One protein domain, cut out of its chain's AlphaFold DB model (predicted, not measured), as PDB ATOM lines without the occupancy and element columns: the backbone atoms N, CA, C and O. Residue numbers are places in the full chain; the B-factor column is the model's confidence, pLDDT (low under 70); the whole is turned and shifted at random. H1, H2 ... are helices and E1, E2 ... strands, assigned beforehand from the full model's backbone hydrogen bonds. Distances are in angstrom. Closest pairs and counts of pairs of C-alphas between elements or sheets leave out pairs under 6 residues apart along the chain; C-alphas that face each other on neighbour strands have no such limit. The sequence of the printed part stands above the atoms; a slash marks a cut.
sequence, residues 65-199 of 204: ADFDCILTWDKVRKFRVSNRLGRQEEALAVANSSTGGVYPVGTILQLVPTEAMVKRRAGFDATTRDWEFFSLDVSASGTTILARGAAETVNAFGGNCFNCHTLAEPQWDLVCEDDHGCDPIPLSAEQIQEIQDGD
ATOM      1  N   ALA A  65    -181.909  83.109  54.943       96.19
ATOM      2  CA  ALA A  65    -180.569  82.582  55.197       96.19
ATOM      3  C   ALA A  65    -179.471  83.659  55.269       96.19
ATOM      4  O   ALA A  65    -178.419  83.398  55.843       96.19
ATOM      5  N   ASP A  66    -179.711  84.856  54.725       96.62
ATOM      6  CA  ASP A  66    -178.744  85.953  54.777       96.62
ATOM      7  C   ASP A  66    -178.732  86.644  56.153       96.62
ATOM      8  O   ASP A  66    -177.766  87.331  56.486       96.62
ATOM      9  N   PHE A  67    -179.788  86.463  56.958       97.75
ATOM     10  CA  PHE A  67    -179.859  86.911  58.349       97.75
ATOM     11  C   PHE A  67    -179.218  85.861  59.267       97.75
ATOM     12  O   PHE A  67    -179.910  85.051  59.895       97.75
ATOM     13  N   ASP A  68    -177.890  85.880  59.326       96.31
ATOM     14  CA  ASP A  68    -177.057  85.028  60.173       96.31
ATOM     15  C   ASP A  68    -176.847  85.619  61.585       96.31
ATOM     16  O   ASP A  68    -177.578  86.506  62.027       96.31
ATOM     17  N   CYS A  69    -175.893  85.064  62.338       97.44
ATOM     18  CA  CYS A  69    -175.570  85.504  63.692       97.44
ATOM     19  C   CYS A  69    -175.087  86.965  63.718       97.44
ATOM     20  O   CYS A  69    -173.994  87.278  63.233       97.44
ATOM     21  N   ILE A  70    -175.837  87.846  64.389       97.44
ATOM     22  CA  ILE A  70    -175.528  89.286  64.431       97.44
ATOM     23  C   ILE A  70    -174.267  89.621  65.230       97.44
ATOM     24  O   ILE A  70    -173.694  90.695  65.060       97.44
ATOM     25  N   LEU A  71    -173.812  88.719  66.106       97.62
ATOM     26  CA  LEU A  71    -172.581  88.921  66.876       97.62
ATOM     27  C   LEU A  71    -171.326  88.854  65.996       97.62
ATOM     28  O   LEU A  71    -170.275  89.333  66.417       97.62
ATOM     29  N   THR A  72    -171.441  88.316  64.778       96.75
ATOM     30  CA  THR A  72    -170.370  88.347  63.769       96.75
ATOM     31  C   THR A  72    -170.279  89.681  63.027       96.75
ATOM     32  O   THR A  72    -169.315  89.910  62.300       96.75
ATOM     33  N   TRP A  73    -171.269  90.564  63.191       98.06
ATOM     34  CA  TRP A  73    -171.310  91.867  62.538       98.06
ATOM     35  C   TRP A  73    -170.722  92.953  63.434       98.06
ATOM     36  O   TRP A  73    -170.741  92.861  64.672       98.06
ATOM     37  N   ASP A  74    -170.260  94.028  62.799       98.62
ATOM     38  CA  ASP A  74    -169.725  95.183  63.503       98.62
ATOM     39  C   ASP A  74    -170.789  95.804  64.407       98.62
ATOM     40  O   ASP A  74    -171.943  96.004  64.018       98.62
ATOM     41  N   LYS A  75    -170.391  96.118  65.640       98.31
ATOM     42  CA  LYS A  75    -171.242  96.824  66.593       98.31
ATOM     43  C   LYS A  75    -170.960  98.315  66.524       98.31
ATOM     44  O   LYS A  75    -169.838  98.744  66.788       98.31
ATOM     45  N   VAL A  76    -171.995  99.105  66.267       97.88
ATOM     46  CA  VAL A  76    -171.937 100.562  66.354       97.88
ATOM     47  C   VAL A  76    -172.914 101.003  67.434       97.88
ATOM     48  O   VAL A  76    -174.131 100.901  67.286       97.88
ATOM     49  N   ARG A  77    -172.359 101.447  68.569       96.50
ATOM     50  CA  ARG A  77    -173.111 101.844  69.772       96.50
ATOM     51  C   ARG A  77    -174.101 100.759  70.214       96.50
ATOM     52  O   ARG A  77    -173.676  99.817  70.883       96.50
ATOM     53  N   LYS A  78    -175.388 100.873  69.866       96.94
ATOM     54  CA  LYS A  78    -176.442  99.919  70.259       96.94
ATOM     55  C   LYS A  78    -176.836  98.928  69.164       96.94
ATOM     56  O   LYS A  78    -177.430  97.916  69.506       96.94
ATOM     57  N   PHE A  79    -176.515  99.156  67.893       98.12
ATOM     58  CA  PHE A  79    -176.951  98.290  66.790       98.12
ATOM     59  C   PHE A  79    -175.792  97.520  66.145       98.12
ATOM     60  O   PHE A  79    -174.614  97.838  66.333       98.12
ATOM     61  N   ARG A  80    -176.145  96.487  65.381       98.56
ATOM     62  CA  ARG A  80    -175.247  95.685  64.547       98.56
ATOM     63  C   ARG A  80    -175.402  96.087  63.088       98.56
ATOM     64  O   ARG A  80    -176.529  96.269  62.628       98.56
ATOM     65  N   VAL A  81    -174.286  96.221  62.375       98.62
ATOM     66  CA  VAL A  81    -174.245  96.654  60.972       98.62
ATOM     67  C   VAL A  81    -173.421  95.709  60.114       98.62
ATOM     68  O   VAL A  81    -172.286  95.357  60.438       98.62
ATOM     69  N   SER A  82    -173.982  95.335  58.968       98.50
ATOM     70  CA  SER A  82    -173.260  94.624  57.918       98.50
ATOM     71  C   SER A  82    -173.638  95.146  56.533       98.50
ATOM     72  O   SER A  82    -174.631  95.853  56.379       98.50
ATOM     73  N   ASN A  83    -172.865  94.791  55.511       98.44
ATOM     74  CA  ASN A  83    -173.174  95.053  54.116       98.44
ATOM     75  C   ASN A  83    -172.854  93.820  53.253       98.44
ATOM     76  O   ASN A  83    -171.720  93.341  53.246       98.44
ATOM     77  N   ARG A  84    -173.839  93.302  52.506       97.38
ATOM     78  CA  ARG A  84    -173.680  92.073  51.690       97.38
ATOM     79  C   ARG A  84    -173.143  92.309  50.278       97.38
ATOM     80  O   ARG A  84    -172.962  91.352  49.533       97.38
ATOM     81  N   LEU A  85    -172.865  93.560  49.921       97.12
ATOM     82  CA  LEU A  85    -172.383  93.971  48.600       97.12
ATOM     83  C   LEU A  85    -170.934  94.488  48.644       97.12
ATOM     84  O   LEU A  85    -170.466  95.158  47.731       97.12
ATOM     85  N   GLY A  86    -170.198  94.185  49.720       97.06
ATOM     86  CA  GLY A  86    -168.781  94.538  49.848       97.06
ATOM     87  C   GLY A  86    -168.515  95.994  50.239       97.06
ATOM     88  O   GLY A  86    -167.370  96.432  50.186       97.06
ATOM     89  N   ARG A  87    -169.539  96.739  50.674       98.06
ATOM     90  CA  ARG A  87    -169.438  98.162  51.052       98.06
ATOM     91  C   ARG A  87    -169.460  98.377  52.570       98.06
ATOM     92  O   ARG A  87    -170.056  99.334  53.065       98.06
ATOM     93  N   GLN A  88    -168.830  97.467  53.320       98.56
ATOM     94  CA  GLN A  88    -168.824  97.485  54.792       98.56
ATOM     95  C   GLN A  88    -168.212  98.777  55.349       98.56
ATOM     96  O   GLN A  88    -168.797  99.409  56.223       98.56
ATOM     97  N   GLU A  89    -167.065  99.203  54.817       98.69
ATOM     98  CA  GLU A  89    -166.378 100.418  55.276       98.69
ATOM     99  C   GLU A  89    -167.227 101.678  55.058       98.69
ATOM    100  O   GLU A  89    -167.274 102.554  55.918       98.69
ATOM    101  N   GLU A  90    -167.958 101.751  53.944       98.62
ATOM    102  CA  GLU A  90    -168.858 102.870  53.651       98.62
ATOM    103  C   GLU A  90    -170.071 102.884  54.590       98.62
ATOM    104  O   GLU A  90    -170.459 103.946  55.077       98.62
ATOM    105  N   ALA A  91    -170.640 101.714  54.901       98.75
ATOM    106  CA  ALA A  91    -171.723 101.598  55.876       98.75
ATOM    107  C   ALA A  91    -171.261 102.040  57.275       98.75
ATOM    108  O   ALA A  91    -171.959 102.802  57.943       98.75
ATOM    109  N   LEU A  92    -170.058 101.631  57.690       98.81
ATOM    110  CA  LEU A  92    -169.454 102.054  58.954       98.81
ATOM    111  C   LEU A  92    -169.126 103.548  58.985       98.81
ATOM    112  O   LEU A  92    -169.270 104.174  60.036       98.81
ATOM    113  N   ALA A  93    -168.700 104.131  57.864       98.75
ATOM    114  CA  ALA A  93    -168.431 105.561  57.770       98.75
ATOM    115  C   ALA A  93    -169.706 106.385  57.995       98.75
ATOM    116  O   ALA A  93    -169.687 107.341  58.769       98.75
ATOM    117  N   VAL A  94    -170.827 105.983  57.386       98.62
ATOM    118  CA  VAL A  94    -172.132 106.625  57.616       98.62
ATOM    119  C   VAL A  94    -172.583 106.419  59.059       98.62
ATOM    120  O   VAL A  94    -172.938 107.386  59.727       98.62
ATOM    121  N   ALA A  95    -172.483 105.189  59.570       98.25
ATOM    122  CA  ALA A  95    -172.860 104.854  60.940       98.25
ATOM    123  C   ALA A  95    -172.066 105.628  62.003       98.25
ATOM    124  O   ALA A  95    -172.566 105.842  63.099       98.25
ATOM    125  N   ASN A  96    -170.833 106.053  61.729       98.12
ATOM    126  CA  ASN A  96    -170.014 106.819  62.679       98.12
ATOM    127  C   ASN A  96    -169.951 108.321  62.369       98.12
ATOM    128  O   ASN A  96    -169.220 109.053  63.039       98.12
ATOM    129  N   SER A  97    -170.692 108.792  61.366       97.94
ATOM    130  CA  SER A  97    -170.706 110.200  60.977       97.94
ATOM    131  C   SER A  97    -171.368 111.060  62.049       97.94
ATOM    132  O   SER A  97    -172.499 110.807  62.445       97.94
ATOM    133  N   SER A  98    -170.712 112.146  62.462       96.25
ATOM    134  CA  SER A  98    -171.302 113.136  63.374       96.25
ATOM    135  C   SER A  98    -172.287 114.090  62.686       96.25
ATOM    136  O   SER A  98    -172.867 114.949  63.340       96.25
ATOM    137  N   THR A  99    -172.427 114.005  61.362       96.88
ATOM    138  CA  THR A  99    -173.308 114.872  60.559       96.88
ATOM    139  C   THR A  99    -174.309 114.077  59.723       96.88
ATOM    140  O   THR A  99    -174.951 114.637  58.838       96.88
ATOM    141  N   GLY A 100    -174.411 112.769  59.963       96.69
ATOM    142  CA  GLY A 100    -175.253 111.863  59.193       96.69
ATOM    143  C   GLY A 100    -174.698 111.529  57.808       96.69
ATOM    144  O   GLY A 100    -173.525 111.768  57.501       96.69
ATOM    145  N   GLY A 101    -175.544 110.930  56.978       97.75
ATOM    146  CA  GLY A 101    -175.198 110.421  55.654       97.75
ATOM    147  C   GLY A 101    -176.255 109.452  55.134       97.75
ATOM    148  O   GLY A 101    -177.202 109.118  55.838       97.75
ATOM    149  N   VAL A 102    -176.100 108.999  53.890       98.12
ATOM    150  CA  VAL A 102    -176.987 107.996  53.282       98.12
ATOM    151  C   VAL A 102    -176.273 106.658  53.275       98.12
ATOM    152  O   VAL A 102    -175.170 106.562  52.733       98.12
ATOM    153  N   TYR A 103    -176.897 105.629  53.847       98.50
ATOM    154  CA  TYR A 103    -176.296 104.302  53.872       98.50
ATOM    155  C   TYR A 103    -176.162 103.720  52.458       98.50
ATOM    156  O   TYR A 103    -177.051 103.913  51.620       98.50
ATOM    157  N   PRO A 104    -175.070 102.990  52.169       98.38
ATOM    158  CA  PRO A 104    -174.905 102.324  50.887       98.38
ATOM    159  C   PRO A 104    -175.921 101.188  50.715       98.38
ATOM    160  O   PRO A 104    -176.300 100.533  51.692       98.38
ATOM    161  N   VAL A 105    -176.323 100.914  49.469       98.31
ATOM    162  CA  VAL A 105    -177.120  99.722  49.133       98.31
ATOM    163  C   VAL A 105    -176.459  98.463  49.697       98.31
ATOM    164  O   VAL A 105    -175.231  98.355  49.772       98.31
ATOM    165  N   GLY A 106    -177.288  97.531  50.149       98.31
ATOM    166  CA  GLY A 106    -176.872  96.283  50.768       98.31
ATOM    167  C   GLY A 106    -176.552  96.381  52.255       98.31
ATOM    168  O   GLY A 106    -176.197  95.364  52.848       98.31
ATOM    169  N   THR A 107    -176.673  97.570  52.859       98.81
ATOM    170  CA  THR A 107    -176.548  97.742  54.312       98.81
ATOM    171  C   THR A 107    -177.686  97.028  55.023       98.81
ATOM    172  O   THR A 107    -178.838  97.159  54.620       98.81
ATOM    173  N   ILE A 108    -177.367  96.331  56.107       98.62
ATOM    174  CA  ILE A 108    -178.309  95.683  57.013       98.62
ATOM    175  C   ILE A 108    -178.046  96.220  58.413       98.62
ATOM    176  O   ILE A 108    -176.902  96.187  58.875       98.62
ATOM    177  N   LEU A 109    -179.099  96.675  59.087       98.62
ATOM    178  CA  LEU A 109    -179.051  97.096  60.483       98.62
ATOM    179  C   LEU A 109    -179.978  96.215  61.320       98.62
ATOM    180  O   LEU A 109    -181.135  96.002  60.949       98.62
ATOM    181  N   GLN A 110    -179.482  95.742  62.463       98.25
ATOM    182  CA  GLN A 110    -180.288  95.080  63.490       98.25
ATOM    183  C   GLN A 110    -180.001  95.692  64.860       98.25
ATOM    184  O   GLN A 110    -178.863  95.690  65.331       98.25
ATOM    185  N   LEU A 111    -181.045  96.201  65.515       96.88
ATOM    186  CA  LEU A 111    -180.977  96.577  66.927       96.88
ATOM    187  C   LEU A 111    -181.200  95.353  67.826       96.88
ATOM    188  O   LEU A 111    -180.492  95.173  68.813       96.88
ATOM    189  N   VAL A 112    -182.150  94.500  67.441       96.62
ATOM    190  CA  VAL A 112    -182.477  93.219  68.078       96.62
ATOM    191  C   VAL A 112    -182.564  92.115  67.010       96.62
ATOM    192  O   VAL A 112    -182.853  92.429  65.855       96.62
ATOM    193  N   PRO A 113    -182.350  90.828  67.349       97.12
ATOM    194  CA  PRO A 113    -182.331  89.731  66.373       97.12
ATOM    195  C   PRO A 113    -183.609  89.566  65.535       97.12
ATOM    196  O   PRO A 113    -183.546  89.102  64.398       97.12
ATOM    197  N   THR A 114    -184.765  89.940  66.085       96.31
ATOM    198  CA  THR A 114    -186.093  89.702  65.493       96.31
ATOM    199  C   THR A 114    -186.568  90.806  64.547       96.31
ATOM    200  O   THR A 114    -187.651  90.696  63.976       96.31
ATOM    201  N   GLU A 115    -185.802  91.883  64.379       95.62
ATOM    202  CA  GLU A 115    -186.147  92.989  63.484       95.62
ATOM    203  C   GLU A 115    -184.912  93.431  62.700       95.62
ATOM    204  O   GLU A 115    -183.797  93.436  63.228       95.62
ATOM    205  N   ALA A 116    -185.095  93.796  61.433       97.81
ATOM    206  CA  ALA A 116    -184.020  94.317  60.601       97.81
ATOM    207  C   ALA A 116    -184.520  95.398  59.648       97.81
ATOM    208  O   ALA A 116    -185.690  95.417  59.263       97.81
ATOM    209  N   MET A 117    -183.603  96.254  59.212       98.25
ATOM    210  CA  MET A 117    -183.811  97.131  58.066       98.25
ATOM    211  C   MET A 117    -182.667  96.973  57.070       98.25
ATOM    212  O   MET A 117    -181.506  96.844  57.462       98.25
ATOM    213  N   VAL A 118    -183.006  96.947  55.783       98.62
ATOM    214  CA  VAL A 118    -182.077  96.683  54.681       98.62
ATOM    215  C   VAL A 118    -182.160  97.803  53.658       98.62
ATOM    216  O   VAL A 118    -183.242  98.126  53.172       98.62
ATOM    217  N   LYS A 119    -181.014  98.384  53.305       98.50
ATOM    218  CA  LYS A 119    -180.925  99.420  52.279       98.50
ATOM    219  C   LYS A 119    -180.964  98.775  50.894       98.50
ATOM    220  O   LYS A 119    -180.028  98.076  50.503       98.50
ATOM    221  N   ARG A 120    -182.045  99.006  50.159       98.12
ATOM    222  CA  ARG A 120    -182.278  98.527  48.793       98.12
ATOM    223  C   ARG A 120    -181.670  99.473  47.761       98.12
ATOM    224  O   ARG A 120    -181.116 100.520  48.103       98.12
ATOM    225  N   ARG A 121    -181.730  99.083  46.486       96.38
ATOM    226  CA  ARG A 121    -181.326  99.945  45.368       96.38
ATOM    227  C   ARG A 121    -182.053 101.286  45.409       96.38
ATOM    228  O   ARG A 121    -183.196 101.370  45.854       96.38
ATOM    229  N   ALA A 122    -181.431 102.299  44.817       95.69
ATOM    230  CA  ALA A 122    -182.074 103.591  44.623       95.69
ATOM    231  C   ALA A 122    -183.414 103.447  43.872       95.69
ATOM    232  O   ALA A 122    -183.502 102.760  42.843       95.69
ATOM    233  N   GLY A 123    -184.456 104.103  44.388       95.06
ATOM    234  CA  GLY A 123    -185.805 104.054  43.826       95.06
ATOM    235  C   GLY A 123    -186.521 102.719  44.053       95.06
ATOM    236  O   GLY A 123    -187.339 102.320  43.222       95.06
ATOM    237  N   PHE A 124    -186.162 101.990  45.108       95.88
ATOM    238  CA  PHE A 124    -186.956 100.883  45.632       95.88
ATOM    239  C   PHE A 124    -188.243 101.419  46.259       95.88
ATOM    240  O   PHE A 124    -189.325 100.985  45.875       95.88
ATOM    241  N   ASP A 125    -188.123 102.406  47.150       96.25
ATOM    242  CA  ASP A 125    -189.263 103.076  47.771       96.25
ATOM    243  C   ASP A 125    -188.868 104.488  48.227       96.25
ATOM    244  O   ASP A 125    -187.980 104.682  49.056       96.25
ATOM    245  N   ALA A 126    -189.534 105.503  47.676       94.31
ATOM    246  CA  ALA A 126    -189.212 106.895  47.985       94.31
ATOM    247  C   ALA A 126    -189.628 107.305  49.410       94.31
ATOM    248  O   ALA A 126    -189.006 108.192  49.994       94.31
ATOM    249  N   THR A 127    -190.663 106.672  49.966       94.56
ATOM    250  CA  THR A 127    -191.215 106.978  51.293       94.56
ATOM    251  C   THR A 127    -190.247 106.541  52.380       94.56
ATOM    252  O   THR A 127    -189.945 107.303  53.295       94.56
ATOM    253  N   THR A 128    -189.702 105.336  52.246       95.88
ATOM    254  CA  THR A 128    -188.746 104.772  53.201       95.88
ATOM    255  C   THR A 128    -187.298 105.070  52.836       95.88
ATOM    256  O   THR A 128    -186.389 104.530  53.461       95.88
ATOM    257  N   ARG A 129    -187.049 105.931  51.839       96.62
ATOM    258  CA  ARG A 129    -185.695 106.254  51.357       96.62
ATOM    259  C   ARG A 129    -184.905 104.984  51.037       96.62
ATOM    260  O   ARG A 129    -183.754 104.837  51.445       96.62
ATOM    261  N   ASP A 130    -185.560 104.060  50.346       97.75
ATOM    262  CA  ASP A 130    -185.049 102.758  49.931       97.75
ATOM    263  C   ASP A 130    -184.734 101.787  51.083       97.75
ATOM    264  O   ASP A 130    -184.047 100.789  50.878       97.75
ATOM    265  N   TRP A 131    -185.238 102.030  52.295       98.19
ATOM    266  CA  TRP A 131    -185.197 101.040  53.371       98.19
ATOM    267  C   TRP A 131    -186.355 100.049  53.260       98.19
ATOM    268  O   TRP A 131    -187.521 100.429  53.168       98.19
ATOM    269  N   GLU A 132    -186.035  98.764  53.324       98.06
ATOM    270  CA  GLU A 132    -186.999  97.691  53.532       98.06
ATOM    271  C   GLU A 132    -186.907  97.201  54.979       98.06
ATOM    272  O   GLU A 132    -185.811  96.963  55.486       98.06
ATOM    273  N   PHE A 133    -188.046  97.040  55.641       97.88
ATOM    274  CA  PHE A 133    -188.144  96.584  57.025       97.88
ATOM    275  C   PHE A 133    -188.518  95.107  57.080       97.88
ATOM    276  O   PHE A 133    -189.226  94.613  56.206       97.88
ATOM    277  N   PHE A 134    -188.058  94.406  58.115       97.25
ATOM    278  CA  PHE A 134    -188.254  92.972  58.295       97.25
ATOM    279  C   PHE A 134    -188.653  92.653  59.733       97.25
ATOM    280  O   PHE A 134    -187.988  93.080  60.677       97.25
ATOM    281  N   SER A 135    -189.683  91.820  59.881       96.25
ATOM    282  CA  SER A 135    -189.973  91.081  61.109       96.25
ATOM    283  C   SER A 135    -189.510  89.640  60.931       96.25
ATOM    284  O   SER A 135    -189.868  88.974  59.954       96.25
ATOM    285  N   LEU A 136    -188.701  89.170  61.870       96.69
ATOM    286  CA  LEU A 136    -188.006  87.894  61.813       96.69
ATOM    287  C   LEU A 136    -188.399  87.021  63.009       96.69
ATOM    288  O   LEU A 136    -188.511  87.504  64.135       96.69
ATOM    289  N   ASP A 137    -188.540  85.727  62.755       96.75
ATOM    290  CA  ASP A 137    -188.462  84.689  63.778       96.75
ATOM    291  C   ASP A 137    -187.072  84.057  63.704       96.75
ATOM    292  O   ASP A 137    -186.606  83.706  62.615       96.75
ATOM    293  N   VAL A 138    -186.392  83.945  64.843       97.06
ATOM    294  CA  VAL A 138    -185.002  83.481  64.909       97.06
ATOM    295  C   VAL A 138    -184.879  82.296  65.851       97.06
ATOM    296  O   VAL A 138    -185.431  82.264  66.948       97.06
ATOM    297  N   SER A 139    -184.120  81.303  65.413       96.94
ATOM    298  CA  SER A 139    -183.881  80.065  66.141       96.94
ATOM    299  C   SER A 139    -182.447  79.597  65.922       96.94
ATOM    300  O   SER A 139    -181.763  80.061  65.011       96.94
ATOM    301  N   ALA A 140    -182.022  78.587  66.681       95.75
ATOM    302  CA  ALA A 140    -180.744  77.921  66.433       95.75
ATOM    303  C   ALA A 140    -180.652  77.276  65.037       95.75
ATOM    304  O   ALA A 140    -179.559  77.086  64.518       95.75
ATOM    305  N   SER A 141    -181.791  76.959  64.404       94.50
ATOM    306  CA  SER A 141    -181.826  76.448  63.028       94.50
ATOM    307  C   SER A 141    -181.746  77.531  61.947       94.50
ATOM    308  O   SER A 141    -181.639  77.195  60.770       94.50
ATOM    309  N   GLY A 142    -181.794  78.811  62.324       95.75
ATOM    310  CA  GLY A 142    -181.758  79.946  61.407       95.75
ATOM    311  C   GLY A 142    -182.967  80.864  61.550       95.75
ATOM    312  O   GLY A 142    -183.652  80.877  62.577       95.75
ATOM    313  N   THR A 143    -183.214  81.632  60.495       98.31
ATOM    314  CA  THR A 143    -184.215  82.703  60.450       98.31
ATOM    315  C   THR A 143    -185.406  82.317  59.576       98.31
ATOM    316  O   THR A 143    -185.236  81.701  58.523       98.31
ATOM    317  N   THR A 144    -186.602  82.756  59.963       98.06
ATOM    318  CA  THR A 144    -187.790  82.842  59.104       98.06
ATOM    319  C   THR A 144    -188.212  84.303  58.981       98.06
ATOM    320  O   THR A 144    -188.260  85.024  59.973       98.06
ATOM    321  N   ILE A 145    -188.542  84.754  57.768       97.25
ATOM    322  CA  ILE A 145    -189.112  86.091  57.559       97.25
ATOM    323  C   ILE A 145    -190.620  85.999  57.801       97.25
ATOM    324  O   ILE A 145    -191.326  85.352  57.030       97.25
ATOM    325  N   LEU A 146    -191.101  86.642  58.863       94.94
ATOM    326  CA  LEU A 146    -192.525  86.708  59.197       94.94
ATOM    327  C   LEU A 146    -193.244  87.774  58.367       94.94
ATOM    328  O   LEU A 146    -194.357  87.555  57.895       94.94
ATOM    329  N   ALA A 147    -192.589  88.920  58.180       93.81
ATOM    330  CA  ALA A 147    -193.063  90.022  57.356       93.81
ATOM    331  C   ALA A 147    -191.875  90.810  56.798       93.81
ATOM    332  O   ALA A 147    -190.816  90.872  57.426       93.81
ATOM    333  N   ARG A 148    -192.057  91.421  55.625       95.75
ATOM    334  CA  ARG A 148    -191.121  92.388  55.045       95.75
ATOM    335  C   ARG A 148    -191.845  93.359  54.120       95.75
ATOM    336  O   ARG A 148    -192.884  92.985  53.574       95.75
ATOM    337  N   GLY A 149    -191.276  94.538  53.909       93.81
ATOM    338  CA  GLY A 149    -191.826  95.539  52.995       93.81
ATOM    339  C   GLY A 149    -191.354  96.956  53.309       93.81
ATOM    340  O   GLY A 149    -190.359  97.156  54.011       93.81
ATOM    341  N   ALA A 150    -192.085  97.947  52.806       93.00
ATOM    342  CA  ALA A 150    -191.777  99.358  53.004       93.00
ATOM    343  C   ALA A 150    -192.620  99.938  54.157       93.00
ATOM    344  O   ALA A 150    -192.664  99.363  55.253       93.00
ATOM    345  N   ALA A 151    -193.269 101.083  53.935       85.44
ATOM    346  CA  ALA A 151    -193.987 101.847  54.952       85.44
ATOM    347  C   ALA A 151    -195.161 101.087  55.596       85.44
ATOM    348  O   ALA A 151    -195.542 101.374  56.725       85.44
ATOM    349  N   GLU A 152    -195.734 100.105  54.907       84.31
ATOM    350  CA  GLU A 152    -196.858  99.284  55.358       84.31
ATOM    351  C   GLU A 152    -196.466  98.152  56.319       84.31
ATOM    352  O   GLU A 152    -197.342  97.538  56.931       84.31
ATOM    353  N   THR A 153    -195.170  97.868  56.466       83.69
ATOM    354  CA  THR A 153    -194.692  96.704  57.222       83.69
ATOM    355  C   THR A 153    -194.989  96.839  58.707       83.69
ATOM    356  O   THR A 153    -194.579  97.799  59.365       83.69
ATOM    357  N   VAL A 154    -195.671  95.832  59.249       78.56
ATOM    358  CA  VAL A 154    -195.931  95.688  60.681       78.56
ATOM    359  C   VAL A 154    -195.236  94.443  61.221       78.56
ATOM    360  O   VAL A 154    -195.139  93.429  60.529       78.56
ATOM    361  N   ASN A 155    -194.756  94.510  62.460       75.19
ATOM    362  CA  ASN A 155    -194.273  93.336  63.175       75.19
ATOM    363  C   ASN A 155    -195.443  92.460  63.660       75.19
ATOM    364  O   ASN A 155    -196.618  92.828  63.550       75.19
ATOM    365  N   ALA A 156    -195.127  91.293  64.228       68.06
ATOM    366  CA  ALA A 156    -196.117  90.317  64.695       68.06
ATOM    367  C   ALA A 156    -197.103  90.854  65.759       68.06
ATOM    368  O   ALA A 156    -198.144  90.242  65.996       68.06
ATOM    369  N   PHE A 157    -196.803  91.998  66.381       65.75
ATOM    370  CA  PHE A 157    -197.633  92.649  67.397       65.75
ATOM    371  C   PHE A 157    -198.415  93.857  66.855       65.75
ATOM    372  O   PHE A 157    -199.072  94.558  67.621       65.75
ATOM    373  N   GLY A 158    -198.359  94.108  65.541       70.69
ATOM    374  CA  GLY A 158    -199.042  95.227  64.887       70.69
ATOM    375  C   GLY A 158    -198.310  96.569  64.994       70.69
ATOM    376  O   GLY A 158    -198.867  97.591  64.595       70.69
ATOM    377  N   GLY A 159    -197.078  96.590  65.513       79.12
ATOM    378  CA  GLY A 159    -196.225  97.779  65.506       79.12
ATOM    379  C   GLY A 159    -195.670  98.033  64.108       79.12
ATOM    380  O   GLY A 159    -195.140  97.119  63.483       79.12
ATOM    381  N   ASN A 160    -195.797  99.260  63.603       84.19
ATOM    382  CA  ASN A 160    -195.291  99.635  62.285       84.19
ATOM    383  C   ASN A 160    -193.862 100.178  62.393       84.19
ATOM    384  O   ASN A 160    -193.626 101.148  63.114       84.19
ATOM    385  N   CYS A 161    -192.925  99.572  61.661       83.00
ATOM    386  CA  CYS A 161    -191.509  99.933  61.732       83.00
ATOM    387  C   CYS A 161    -191.283 101.370  61.235       83.00
ATOM    388  O   CYS A 161    -190.637 102.182  61.895       83.00
ATOM    389  N   PHE A 162    -191.877 101.723  60.096       87.25
ATOM    390  CA  PHE A 162    -191.653 103.019  59.467       87.25
ATOM    391  C   PHE A 162    -192.170 104.200  60.303       87.25
ATOM    392  O   PHE A 162    -191.500 105.226  60.371       87.25
ATOM    393  N   ASN A 163    -193.295 104.055  61.005       87.94
ATOM    394  CA  ASN A 163    -193.866 105.113  61.846       87.94
ATOM    395  C   ASN A 163    -192.924 105.573  62.967       87.94
ATOM    396  O   ASN A 163    -192.946 106.746  63.331       87.94
ATOM    397  N   CYS A 164    -192.095 104.679  63.507       87.94
ATOM    398  CA  CYS A 164    -191.071 105.063  64.480       87.94
ATOM    399  C   CYS A 164    -189.848 105.675  63.783       87.94
ATOM    400  O   CYS A 164    -189.329 106.697  64.218       87.94
ATOM    401  N   HIS A 165    -189.418 105.081  62.670       94.38
ATOM    402  CA  HIS A 165    -188.208 105.482  61.954       94.38
ATOM    403  C   HIS A 165    -188.342 106.806  61.174       94.38
ATOM    404  O   HIS A 165    -187.353 107.508  60.973       94.38
ATOM    405  N   THR A 166    -189.555 107.195  60.766       94.31
ATOM    406  CA  THR A 166    -189.817 108.460  60.054       94.31
ATOM    407  C   THR A 166    -189.605 109.708  60.913       94.31
ATOM    408  O   THR A 166    -189.585 110.811  60.365       94.31
ATOM    409  N   LEU A 167    -189.475 109.555  62.233       94.69
ATOM    410  CA  LEU A 167    -189.216 110.658  63.159       94.69
ATOM    411  C   LEU A 167    -187.738 111.070  63.189       94.69
ATOM    412  O   LEU A 167    -187.427 112.143  63.701       94.69
ATOM    413  N   ALA A 168    -186.840 110.250  62.634       96.69
ATOM    414  CA  ALA A 168    -185.426 110.585  62.578       96.69
ATOM    415  C   ALA A 168    -185.208 111.869  61.763       96.69
ATOM    416  O   ALA A 168    -185.809 112.052  60.697       96.69
ATOM    417  N   GLU A 169    -184.313 112.745  62.222       97.25
ATOM    418  CA  GLU A 169    -183.982 113.949  61.466       97.25
ATOM    419  C   GLU A 169    -183.416 113.571  60.078       97.25
ATOM    420  O   GLU A 169    -182.757 112.535  59.922       97.25
ATOM    421  N   PRO A 170    -183.646 114.391  59.033       96.06
ATOM    422  CA  PRO A 170    -183.392 113.986  57.650       96.06
ATOM    423  C   PRO A 170    -181.955 113.534  57.346       96.06
ATOM    424  O   PRO A 170    -181.750 112.701  56.460       96.06
ATOM    425  N   GLN A 171    -180.951 114.048  58.050       97.44
ATOM    426  CA  GLN A 171    -179.556 113.666  57.839       97.44
ATOM    427  C   GLN A 171    -179.228 112.241  58.314       97.44
ATOM    428  O   GLN A 171    -178.243 111.671  57.852       97.44
ATOM    429  N   TRP A 172    -180.058 111.642  59.173       97.94
ATOM    430  CA  TRP A 172    -179.798 110.339  59.796       97.94
ATOM    431  C   TRP A 172    -180.394 109.150  59.044       97.94
ATOM    432  O   TRP A 172    -180.327 108.020  59.515       97.94
ATOM    433  N   ASP A 173    -180.975 109.393  57.867       97.62
ATOM    434  CA  ASP A 173    -181.422 108.346  56.941       97.62
ATOM    435  C   ASP A 173    -182.324 107.287  57.582       97.62
ATOM    436  O   ASP A 173    -182.166 106.097  57.333       97.62
ATOM    437  N   LEU A 174    -183.292 107.753  58.380       97.06
ATOM    438  CA  LEU A 174    -184.244 106.933  59.137       97.06
ATOM    439  C   LEU A 174    -183.622 106.106  60.274       97.06
ATOM    440  O   LEU A 174    -184.285 105.221  60.800       97.06
ATOM    441  N   VAL A 175    -182.382 106.364  60.689       96.94
ATOM    442  CA  VAL A 175    -181.745 105.670  61.819       96.94
ATOM    443  C   VAL A 175    -181.852 106.523  63.085       96.94
ATOM    444  O   VAL A 175    -181.285 107.607  63.155       96.94
ATOM    445  N   CYS A 176    -182.587 106.019  64.079       93.69
ATOM    446  CA  CYS A 176    -183.072 106.782  65.237       93.69
ATOM    447  C   CYS A 176    -182.072 107.056  66.369       93.69
ATOM    448  O   CYS A 176    -182.149 108.102  67.004       93.69
ATOM    449  N   GLU A 177    -181.202 106.093  66.668       91.94
ATOM    450  CA  GLU A 177    -180.244 106.157  67.787       91.94
ATOM    451  C   GLU A 177    -180.807 106.767  69.089       91.94
ATOM    452  O   GLU A 177    -181.957 106.491  69.427       91.94
ATOM    453  N   ASP A 178    -179.993 107.468  69.885       90.38
ATOM    454  CA  ASP A 178    -180.435 108.129  71.125       90.38
ATOM    455  C   ASP A 178    -180.805 109.607  70.914       90.38
ATOM    456  O   ASP A 178    -181.634 110.145  71.643       90.38
ATOM    457  N   ASP A 179    -180.192 110.266  69.931       92.12
ATOM    458  CA  ASP A 179    -180.250 111.716  69.733       92.12
ATOM    459  C   ASP A 179    -180.571 112.129  68.286       92.12
ATOM    460  O   ASP A 179    -180.431 113.299  67.937       92.12
ATOM    461  N   HIS A 180    -181.065 111.213  67.443       96.00
ATOM    462  CA  HIS A 180    -181.419 111.522  66.050       96.00
ATOM    463  C   HIS A 180    -182.893 111.919  65.857       96.00
ATOM    464  O   HIS A 180    -183.389 111.884  64.733       96.00
ATOM    465  N   GLY A 181    -183.609 112.288  66.923       94.06
ATOM    466  CA  GLY A 181    -184.957 112.873  66.855       94.06
ATOM    467  C   GLY A 181    -186.134 111.903  67.010       94.06
ATOM    468  O   GLY A 181    -187.270 112.359  67.134       94.06
ATOM    469  N   CYS A 182    -185.895 110.591  67.054       93.38
ATOM    470  CA  CYS A 182    -186.948 109.618  67.350       93.38
ATOM    471  C   CYS A 182    -187.299 109.567  68.844       93.38
ATOM    472  O   CYS A 182    -186.488 109.909  69.705       93.38
ATOM    473  N   ASP A 183    -188.491 109.051  69.149       90.88
ATOM    474  CA  ASP A 183    -188.878 108.753  70.526       90.88
ATOM    475  C   ASP A 183    -188.009 107.626  71.122       90.88
ATOM    476  O   ASP A 183    -187.700 106.648  70.429       90.88
ATOM    477  N   PRO A 184    -187.644 107.703  72.418       88.56
ATOM    478  CA  PRO A 184    -186.910 106.636  73.081       88.56
ATOM    479  C   PRO A 184    -187.678 105.312  73.073       88.56
ATOM    480  O   PRO A 184    -188.865 105.249  73.399       88.56
ATOM    481  N   ILE A 185    -186.965 104.224  72.791       88.69
ATOM    482  CA  ILE A 185    -187.497 102.868  72.949       88.69
ATOM    483  C   ILE A 185    -187.462 102.435  74.425       88.69
ATOM    484  O   ILE A 185    -186.557 102.832  75.162       88.69
ATOM    485  N   PRO A 186    -188.391 101.576  74.880       89.75
ATOM    486  CA  PRO A 186    -188.449 101.108  76.266       89.75
ATOM    487  C   PRO A 186    -187.428  99.989  76.558       89.75
ATOM    488  O   PRO A 186    -187.755  99.008  77.224       89.75
ATOM    489  N   LEU A 187    -186.204 100.110  76.038       91.75
ATOM    490  CA  LEU A 187    -185.098  99.177  76.251       91.75
ATOM    491  C   LEU A 187    -183.823  99.956  76.583       91.75
ATOM    492  O   LEU A 187    -183.418 100.844  75.830       91.75
ATOM    493  N   SER A 188    -183.170  99.607  77.690       94.69
ATOM    494  CA  SER A 188    -181.852 100.147  78.026       94.69
ATOM    495  C   SER A 188    -180.773  99.592  77.090       94.69
ATOM    496  O   SER A 188    -180.941  98.548  76.456       94.69
ATOM    497  N   ALA A 189    -179.621 100.264  77.025       94.62
ATOM    498  CA  ALA A 189    -178.471  99.766  76.270       94.62
ATOM    499  C   ALA A 189    -177.999  98.379  76.757       94.62
ATOM    500  O   ALA A 189    -177.561  97.564  75.949       94.62
ATOM    501  N   GLU A 190    -178.121  98.106  78.057       97.25
ATOM    502  CA  GLU A 190    -177.788  96.813  78.667       97.25
ATOM    503  C   GLU A 190    -178.781  95.731  78.238       97.25
ATOM    504  O   GLU A 190    -178.364  94.669  77.795       97.25
ATOM    505  N   GLN A 191    -180.085  96.026  78.260       97.81
ATOM    506  CA  GLN A 191    -181.108  95.092  77.783       97.81
ATOM    507  C   GLN A 191    -180.930  94.779  76.294       97.81
ATOM    508  O   GLN A 191    -181.053  93.630  75.884       97.81
ATOM    509  N   ILE A 192    -180.601  95.783  75.475       97.56
ATOM    510  CA  ILE A 192    -180.301  95.579  74.051       97.56
ATOM    511  C   ILE A 192    -179.076  94.678  73.891       97.56
ATOM    512  O   ILE A 192    -179.102  93.763  73.073       97.56
ATOM    513  N   GLN A 193    -178.023  94.903  74.681       97.69
ATOM    514  CA  GLN A 193    -176.837  94.052  74.672       97.69
ATOM    515  C   GLN A 193    -177.183  92.601  75.037       97.69
ATOM    516  O   GLN A 193    -176.805  91.699  74.300       97.69
ATOM    517  N   GLU A 194    -177.939  92.377  76.112       97.88
ATOM    518  CA  GLU A 194    -178.376  91.039  76.534       97.88
ATOM    519  C   GLU A 194    -179.222  90.341  75.460       97.88
ATOM    520  O   GLU A 194    -179.027  89.158  75.183       97.88
ATOM    521  N   ILE A 195    -180.131  91.075  74.811       97.69
ATOM    522  CA  ILE A 195    -180.948  90.558  73.705       97.69
ATOM    523  C   ILE A 195    -180.070  90.163  72.509       97.69
ATOM    524  O   ILE A 195    -180.329  89.140  71.876       97.69
ATOM    525  N   GLN A 196    -179.041  90.952  72.187       98.06
ATOM    526  CA  GLN A 196    -178.112  90.627  71.103       98.06
ATOM    527  C   GLN A 196    -177.246  89.413  71.434       98.06
ATOM    528  O   GLN A 196    -177.076  88.538  70.588       98.06
ATOM    529  N   ASP A 197    -176.714  89.347  72.654       97.56
ATOM    530  CA  ASP A 197    -175.884  88.230  73.115       97.56
ATOM    531  C   ASP A 197    -176.682  86.922  73.199       97.56
ATOM    532  O   ASP A 197    -176.123  85.837  73.050       97.56
ATOM    533  N   GLY A 198    -177.998  87.027  73.397       96.94
ATOM    534  CA  GLY A 198    -178.941  85.917  73.377       96.94
ATOM    535  C   GLY A 198    -179.436  85.500  71.990       96.94
ATOM    536  O   GLY A 198    -180.360  84.689  71.929       96.94
ATOM    537  N   ASP A 199    -178.889  86.034  70.888       98.00
ATOM    538  CA  ASP A 199    -179.297  85.634  69.536       98.00
ATOM    539  C   ASP A 199    -179.099  84.118  69.342       98.00
ATOM    540  O   ASP A 199    -177.962  83.643  69.306       98.00
TER     541      ASP A 199
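AT A GLANCE: This is residues 65 to 199 of the 204 residues of an uncharacterized protein of Chondromyces crocatus (UniProt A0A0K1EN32). One strongly twisted sheet of six strands runs through the domain, with H1 over its E1 and E2 end. H2 and H3 only graze the sheet, and a long loop, residues 166 to 188, joins them. The printed part has 135 residues, with elements in the order E1 E2 H1 E3 E4 E5 E6 H2 H3; the class is mixed, with under half of the residues in named elements. The sheet's order is E1 E2 E3 E4 E5 E6, antiparallel throughout. The whole is compact, radius of gyration of the C-alphas 13.8 A, spanning 37 by 32 by 28 A.

HOW THE PARTS SIT: E1, residues 74 to 76, and E2, residues 79 to 83, form a hairpin; N 76 and O 79 are within hydrogen-bond range at 2.9 A. H1, residues 88 to 95, has a height over the sheet of 7.6 A and runs along E2 at 24 degrees on the local plane; their closest C-alphas, Gln 88 and Ser 82, are 6.1 A apart. E3, residues 107 to 110, is antiparallel to E2, with N 82 and O 108 at 3.0 A. E3, E4, residues 115 to 119, E5, residues 131 to 139, and E6, residues 142 to 149, form a meander, each strand the antiparallel neighbour of the one before; N 117 and O 109 are 3.0 A apart, N 118 and O 132 2.8 A, N 135 and O 147 2.9 A. E6 bends by 62 degrees at residue 146. H2, residues 161 to 165, grazes the sheet with residues 161 to 162; H3, residues 189 to 197, with 189 to 196. H2 and H3 are apart. In H1, H2 and H3 every O i to N i+4 pair is within hydrogen-bond range.

IN THESE COORDINATES: E1 begins at C-alpha 74, (-169.725, 95.183, 63.503). E5 is 24.6 A long, E6 20.4 A and H3 12.2 A. H3 ends at C-alpha 197, (-175.884, 88.230, 73.115).

THE WHOLE: The farthest C-alphas, Thr 99 and Ser 141, are 39.4 A apart. The printed part has no cut. The links H1 to E3, E4 to E5, E6 to H2 and H2 to H3 are long. Residues 156 to 157 have pLDDT under 70.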